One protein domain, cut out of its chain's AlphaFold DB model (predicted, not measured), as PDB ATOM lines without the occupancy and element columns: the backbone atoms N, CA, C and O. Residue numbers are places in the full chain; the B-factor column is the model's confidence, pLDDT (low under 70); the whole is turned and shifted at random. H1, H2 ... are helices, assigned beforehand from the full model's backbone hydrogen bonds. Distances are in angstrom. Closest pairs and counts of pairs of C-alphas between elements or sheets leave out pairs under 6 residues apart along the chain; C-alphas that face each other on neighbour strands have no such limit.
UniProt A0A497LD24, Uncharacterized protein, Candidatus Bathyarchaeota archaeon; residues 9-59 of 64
ATOM      1  N   LYS A   9     -16.472  28.175  -3.292       84.12
ATOM      2  CA  LYS A   9     -15.998  29.506  -3.699       84.12
ATOM      3  C   LYS A   9     -14.571  29.793  -3.233       84.12
ATOM      4  O   LYS A   9     -13.809  30.371  -4.002       84.12
ATOM      5  N   GLN A  10     -14.209  29.415  -2.004       86.75
ATOM      6  CA  GLN A  10     -12.848  29.644  -1.512       86.75
ATOM      7  C   GLN A  10     -11.848  28.758  -2.249       86.75
ATOM      8  O   GLN A  10     -10.812  29.254  -2.687       86.75
ATOM      9  N   LEU A  11     -12.194  27.482  -2.449       85.81
ATOM     10  CA  LEU A  11     -11.374  26.542  -3.208       85.81
ATOM     11  C   LEU A  11     -11.163  27.022  -4.653       85.81
ATOM     12  O   LEU A  11     -10.038  27.020  -5.139       85.81
ATOM     13  N   TYR A  12     -12.224  27.496  -5.309       89.06
ATOM     14  CA  TYR A  12     -12.150  28.067  -6.653       89.06
ATOM     15  C   TYR A  12     -11.249  29.305  -6.692       89.06
ATOM     16  O   TYR A  12     -10.325  29.360  -7.495       89.06
ATOM     17  N   GLY A  13     -11.457  30.279  -5.798       89.69
ATOM     18  CA  GLY A  13     -10.634  31.492  -5.762       89.69
ATOM     19  C   GLY A  13      -9.151  31.194  -5.524       89.69
ATOM     20  O   GLY A  13      -8.291  31.788  -6.170       89.69
ATOM     21  N   PHE A  14      -8.856  30.231  -4.650       89.12
ATOM     22  CA  PHE A  14      -7.502  29.740  -4.414       89.12
ATOM     23  C   PHE A  14      -6.907  29.092  -5.670       89.12
ATOM     24  O   PHE A  14      -5.812  29.454  -6.089       89.12
ATOM     25  N   ALA A  15      -7.655  28.206  -6.331       90.44
ATOM     26  CA  ALA A  15      -7.207  27.548  -7.551       90.44
ATOM     27  C   ALA A  15      -6.957  28.535  -8.701       90.44
ATOM     28  O   ALA A  15      -5.967  28.415  -9.415       90.44
ATOM     29  N   VAL A  16      -7.804  29.551  -8.877       92.25
ATOM     30  CA  VAL A  16      -7.610  30.578  -9.914       92.25
ATOM     31  C   VAL A  16      -6.393  31.451  -9.602       92.25
ATOM     32  O   VAL A  16      -5.607  31.770 -10.496       92.25
ATOM     33  N   LYS A  17      -6.217  31.844  -8.336       92.56
ATOM     34  CA  LYS A  17      -5.146  32.758  -7.931       92.56
ATOM     35  C   LYS A  17      -3.776  32.079  -7.931       92.56
ATOM     36  O   LYS A  17      -2.859  32.596  -8.572       92.56
ATOM     37  N   GLU A  18      -3.670  30.932  -7.263       92.44
ATOM     38  CA  GLU A  18      -2.411  30.216  -7.033       92.44
ATOM     39  C   GLU A  18      -2.098  29.229  -8.166       92.44
ATOM     40  O   GLU A  18      -0.971  29.176  -8.647       92.44
ATOM     41  N   PHE A  19      -3.107  28.503  -8.664       90.62
ATOM     42  CA  PHE A  19      -2.940  27.435  -9.665       90.62
ATOM     43  C   PHE A  19      -3.363  27.840 -11.081       90.62
ATOM     44  O   PHE A  19      -3.408  26.996 -11.978       90.62
ATOM     45  N   LYS A  20      -3.701  29.121 -11.296       91.62
ATOM     46  CA  LYS A  20      -4.195  29.654 -12.581       91.62
ATOM     47  C   LYS A  20      -5.313  28.806 -13.192       91.62
ATOM     48  O   LYS A  20      -5.405  28.683 -14.414       91.62
ATOM     49  N   TYR A  21      -6.150  28.221 -12.337       91.19
ATOM     50  CA  TYR A  21      -7.288  27.416 -12.753       91.19
ATOM     51  C   TYR A  21      -8.187  28.201 -13.704       91.19
ATOM     52  O   TYR A  21      -8.458  29.385 -13.489       91.19
ATOM     53  N   ARG A  22      -8.651  27.526 -14.753       89.25
ATOM     54  CA  ARG A  22      -9.631  28.058 -15.695       89.25
ATOM     55  C   ARG A  22     -10.824  27.129 -15.709       89.25
ATOM     56  O   ARG A  22     -10.667  25.921 -15.854       89.25
ATOM     57  N   GLU A  23     -12.002  27.710 -15.562       86.44
ATOM     58  CA  GLU A  23     -13.243  26.971 -15.724       86.44
ATOM     59  C   GLU A  23     -13.385  26.421 -17.145       86.44
ATOM     60  O   GLU A  23     -12.937  27.031 -18.120       86.44
ATOM     61  N   ARG A  24     -14.011  25.249 -17.258       84.38
ATOM     62  CA  ARG A  24     -14.337  24.654 -18.550       84.38
ATOM     63  C   ARG A  24     -15.402  25.486 -19.256       84.38
ATOM     64  O   ARG A  24     -16.399  25.859 -18.646       84.38
ATOM     65  N   SER A  25     -15.228  25.691 -20.558       80.50
ATOM     66  CA  SER A  25     -16.182  26.425 -21.399       80.50
ATOM     67  C   SER A  25     -17.575  25.779 -21.447       80.50
ATOM     68  O   SER A  25     -18.564  26.488 -21.578       80.50
ATOM     69  N   ASP A  26     -17.656  24.454 -21.288       85.06
ATOM     70  CA  ASP A  26     -18.909  23.688 -21.149       85.06
ATOM     71  C   ASP A  26     -19.643  23.934 -19.816       85.06
ATOM     72  O   ASP A  26     -20.780  23.500 -19.632       85.06
ATOM     73  N   GLY A  27     -19.002  24.614 -18.862       84.44
ATOM     74  CA  GLY A  27     -19.514  24.793 -17.512       84.44
ATOM     75  C   GLY A  27     -19.484  23.508 -16.679       84.44
ATOM     76  O   GLY A  27     -18.838  22.513 -17.016       84.44
ATOM     77  N   TYR A  28     -20.176  23.540 -15.537       85.94
ATOM     78  CA  TYR A  28     -20.238  22.424 -14.594       85.94
ATOM     79  C   TYR A  28     -21.682  22.070 -14.280       85.94
ATOM     80  O   TYR A  28     -22.462  22.921 -13.859       85.94
ATOM     81  N   VAL A  29     -22.001  20.780 -14.383       83.25
ATOM     82  CA  VAL A  29     -23.330  20.240 -14.054       83.25
ATOM     83  C   VAL A  29     -23.691  20.498 -12.587       83.25
ATOM     84  O   VAL A  29     -24.857  20.657 -12.239       83.25
ATOM     85  N   SER A  30     -22.699  20.531 -11.693       81.19
ATOM     86  CA  SER A  30     -22.918  20.733 -10.260       81.19
ATOM     87  C   SER A  30     -21.666  21.207  -9.530       81.19
ATOM     88  O   SER A  30     -20.539  21.027  -9.995       81.19
ATOM     89  N   LYS A  31     -21.861  21.740  -8.316       82.12
ATOM     90  CA  LYS A  31     -20.772  22.132  -7.401       82.12
ATOM     91  C   LYS A  31     -19.803  20.971  -7.140       82.12
ATOM     92  O   LYS A  31     -18.606  21.193  -7.045       82.12
ATOM     93  N   CYS A  32     -20.289  19.731  -7.078       82.50
ATOM     94  CA  CYS A  32     -19.426  18.557  -6.928       82.50
ATOM     95  C   CYS A  32     -18.469  18.388  -8.119       82.50
ATOM     96  O   CYS A  32     -17.275  18.222  -7.901       82.50
ATOM     97  N   HIS A  33     -18.966  18.520  -9.357       84.31
ATOM     98  CA  HIS A  33     -18.136  18.469 -10.569       84.31
ATOM     99  C   HIS A  33     -17.068  19.563 -10.573       84.31
ATOM    100  O   HIS A  33     -15.904  19.265 -10.811       84.31
ATOM    101  N   LEU A  34     -17.438  20.800 -10.228       87.06
ATOM    102  CA  LEU A  34     -16.466  21.887 -10.101       87.06
ATOM    103  C   LEU A  34     -15.397  21.567  -9.040       87.06
ATOM    104  O   LEU A  34     -14.219  21.830  -9.247       87.06
ATOM    105  N   CYS A  35     -15.786  20.975  -7.908       86.06
ATOM    106  CA  CYS A  35     -14.859  20.640  -6.825       86.06
ATOM    107  C   CYS A  35     -13.825  19.609  -7.284       86.06
ATOM    108  O   CYS A  35     -12.634  19.763  -7.026       86.06
ATOM    109  N   VAL A  36     -14.296  18.566  -7.971       85.56
ATOM    110  CA  VAL A  36     -13.459  17.495  -8.518       85.56
ATOM    111  C   VAL A  36     -12.500  18.050  -9.568       85.56
ATOM    112  O   VAL A  36     -11.313  17.751  -9.506       85.56
ATOM    113  N   ASP A  37     -12.985  18.898 -10.475       89.12
ATOM    114  CA  ASP A  37     -12.181  19.494 -11.548       89.12
ATOM    115  C   ASP A  37     -11.070  20.400 -10.987       89.12
ATOM    116  O   ASP A  37      -9.903  20.252 -11.351       89.12
ATOM    117  N   ILE A  38     -11.394  21.250 -10.002       89.25
ATOM    118  CA  ILE A  38     -10.401  22.073  -9.296       89.25
ATOM    119  C   ILE A  38      -9.337  21.199  -8.627       89.25
ATOM    120  O   ILE A  38      -8.144  21.458  -8.775       89.25
ATOM    121  N   ARG A  39      -9.746  20.166  -7.880       87.44
ATOM    122  CA  ARG A  39      -8.794  19.289  -7.185       87.44
ATOM    123  C   ARG A  39      -7.901  18.551  -8.171       87.44
ATOM    124  O   ARG A  39      -6.694  18.541  -7.961       87.44
ATOM    125  N   LYS A  40      -8.478  18.011  -9.250       87.25
ATOM    126  CA  LYS A  40      -7.754  17.354 -10.345       87.25
ATOM    127  C   LYS A  40      -6.692  18.277 -10.943       87.25
ATOM    128  O   LYS A  40      -5.567  17.847 -11.175       87.25
ATOM    129  N   HIS A  41      -7.036  19.543 -11.165       89.50
ATOM    130  CA  HIS A  41      -6.101  20.542 -11.683       89.50
ATOM    131  C   HIS A  41      -4.956  20.818 -10.704       89.50
ATOM    132  O   HIS A  41      -3.796  20.802 -11.102       89.50
ATOM    133  N   ILE A  42      -5.263  21.009  -9.415       88.50
ATOM    134  CA  ILE A  42      -4.247  21.260  -8.383       88.50
ATOM    135  C   ILE A  42      -3.283  20.073  -8.271       88.50
ATOM    136  O   ILE A  42      -2.078  20.291  -8.347       88.50
ATOM    137  N   VAL A  43      -3.785  18.833  -8.167       87.12
ATOM    138  CA  VAL A  43      -2.926  17.630  -8.078       87.12
ATOM    139  C   VAL A  43      -2.135  17.358  -9.359       87.12
ATOM    140  O   VAL A  43      -1.112  16.682  -9.326       87.12
ATOM    141  N   GLY A  44      -2.606  17.871 -10.501       85.19
ATOM    142  CA  GLY A  44      -1.865  17.840 -11.759       85.19
ATOM    143  C   GLY A  44      -0.681  18.812 -11.789       85.19
ATOM    144  O   GLY A  44       0.262  18.583 -12.542       85.19
ATOM    145  N   ILE A  45      -0.716  19.875 -10.976       87.94
ATOM    146  CA  ILE A  45       0.338  20.899 -10.893       87.94
ATOM    147  C   ILE A  45       1.289  20.638  -9.719       87.94
ATOM    148  O   ILE A  45       2.497  20.800  -9.873       87.94
ATOM    149  N   THR A  46       0.764  20.256  -8.553       83.62
ATOM    150  CA  THR A  46       1.543  19.988  -7.335       83.62
ATOM    151  C   THR A  46       1.029  18.747  -6.609       83.62
ATOM    152  O   THR A  46      -0.175  18.545  -6.483       83.62
ATOM    153  N   ASP A  47       1.942  17.938  -6.071       81.50
ATOM    154  CA  ASP A  47       1.619  16.791  -5.206       81.50
ATOM    155  C   ASP A  47       1.726  17.146  -3.708       81.50
ATOM    156  O   ASP A  47       1.619  16.291  -2.832       81.50
ATOM    157  N   GLU A  48       1.915  18.428  -3.373       82.69
ATOM    158  CA  GLU A  48       2.064  18.873  -1.979       82.69
ATOM    159  C   GLU A  48       0.827  18.576  -1.117       82.69
ATOM    160  O   GLU A  48       0.929  18.384   0.099       82.69
ATOM    161  N   PHE A  49      -0.352  18.485  -1.735       81.75
ATOM    162  CA  PHE A  49      -1.606  18.245  -1.031       81.75
ATOM    163  C   PHE A  49      -2.001  16.766  -1.027       81.75
ATOM    164  O   PHE A  49      -2.867  16.317  -1.781       81.75
ATOM    165  N   LYS A  50      -1.457  16.026  -0.057       76.75
ATOM    166  CA  LYS A  50      -1.848  14.630   0.218       76.75
ATOM    167  C   LYS A  50      -3.332  14.451   0.575       76.75
ATOM    168  O   LYS A  50      -3.835  13.340   0.491       76.75
ATOM    169  N   GLU A  51      -4.033  15.522   0.972       76.19
ATOM    170  CA  GLU A  51      -5.469  15.495   1.309       76.19
ATOM    171  C   GLU A  51      -6.399  15.425   0.084       76.19
ATOM    172  O   GLU A  51      -7.538  14.978   0.208       76.19
ATOM    173  N   ILE A  52      -5.935  15.877  -1.086       77.38
ATOM    174  CA  ILE A  52      -6.701  15.840  -2.345       77.38
ATOM    175  C   ILE A  52      -6.106  14.874  -3.367       77.38
ATOM    176  O   ILE A  52      -6.803  14.534  -4.321       77.38
ATOM    177  N   GLY A  53      -4.854  14.450  -3.185       71.88
ATOM    178  CA  GLY A  53      -4.240  13.369  -3.944       71.88
ATOM    179  C   GLY A  53      -4.751  11.984  -3.525       71.88
ATOM    180  O   GLY A  53      -5.499  11.855  -2.553       71.88
ATOM    181  N   PRO A  54      -4.334  10.926  -4.235       74.94
ATOM    182  CA  PRO A  54      -3.403  10.934  -5.368       74.94
ATOM    183  C   PRO A  54      -4.070  11.341  -6.694       74.94
ATOM    184  O   PRO A  54      -5.267  11.141  -6.885       74.94
ATOM    185  N   LYS A  55      -3.285  11.855  -7.655       73.88
ATOM    186  CA  LYS A  55      -3.781  12.200  -9.008       73.88
ATOM    187  C   LYS A  55      -4.497  11.036  -9.710       73.88
ATOM    188  O   LYS A  55      -5.448  11.263 -10.453       73.88
ATOM    189  N   THR A  56      -4.086   9.803  -9.404       72.56
ATOM    190  CA  THR A  56      -4.646   8.559  -9.947       72.56
ATOM    191  C   THR A  56      -6.127   8.395  -9.620       72.56
ATOM    192  O   THR A  56      -6.855   7.782 -10.394       72.56
ATOM    193  N   PHE A  57      -6.605   9.013  -8.535       77.06
ATOM    194  CA  PHE A  57      -8.027   9.071  -8.202       77.06
ATOM    195  C   PHE A  57      -8.857   9.775  -9.291       77.06
ATOM    196  O   PHE A  57     -10.007   9.420  -9.524       77.06
ATOM    197  N   TYR A  58      -8.270  10.749  -9.993       74.50
ATOM    198  CA  TYR A  58      -8.937  11.545 -11.028       74.50
ATOM    199  C   TYR A  58      -8.638  11.076 -12.462       74.50
ATOM    200  O   TYR A  58      -9.196  11.629 -13.418       74.50
ATOM    201  N   GLU A  59      -7.740  10.100 -12.632       66.88
ATOM    202  CA  GLU A  59      -7.401   9.501 -13.932       66.88
ATOM    203  C   GLU A  59      -8.446   8.459 -14.381       66.88
ATOM    204  O   GLU A  59      -8.568   8.194 -15.571       66.88
TER     205      GLU A  59
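What this domain is: This is residues 9 to 59 of the 64 residues of an uncharacterized protein of Candidatus Bathyarchaeota archaeon (UniProt A0A497LD24). The longest helix, H2, runs through the middle, with H1 beside it, nearly side by side, and the small H3 packed on the opposite side, near H2's last residues. A long loop, residues 19 to 30, folds back from the end of H1 to the start of H2. The printed part has 51 residues with three named helices, H1, H2, H3 in chain order, and no named strand: all helix. It is compact, with a radius of gyration of the C-alphas of 10.5 A, and spans 26 by 23 by 16 A.

Where its parts are: H1, residues 9 to 18, begins at C-alpha 9 (-15.998, 29.506, -3.699) and is 14.0 A long. H2, residues 31 to 45, is 21.4 A long. H3, residues 55 to 58, is 5.6 A long and ends at C-alpha 58 (-8.937, 11.545, -11.028).

How they stand to each other: H1 and H2 touch, closest at the C-alphas of Ala 15 and Ile 38, 6.6 A, at a shallow tilt of 24 degrees, the same way. H2 and H3 touch, closest at the C-alphas of Val 43 and Lys 55, 5.6 A. H1 and H3 are apart. Every O i to N i+4 pair is within hydrogen-bond range in H1 and H2; H3 is too short for one.

The domain as a whole: The C-alphas farthest apart, of Asp 26 and Glu 48, are 28.8 A apart. The printed part has no cut. The link H1 to H2 is long. Residue 59 is under pLDDT 70.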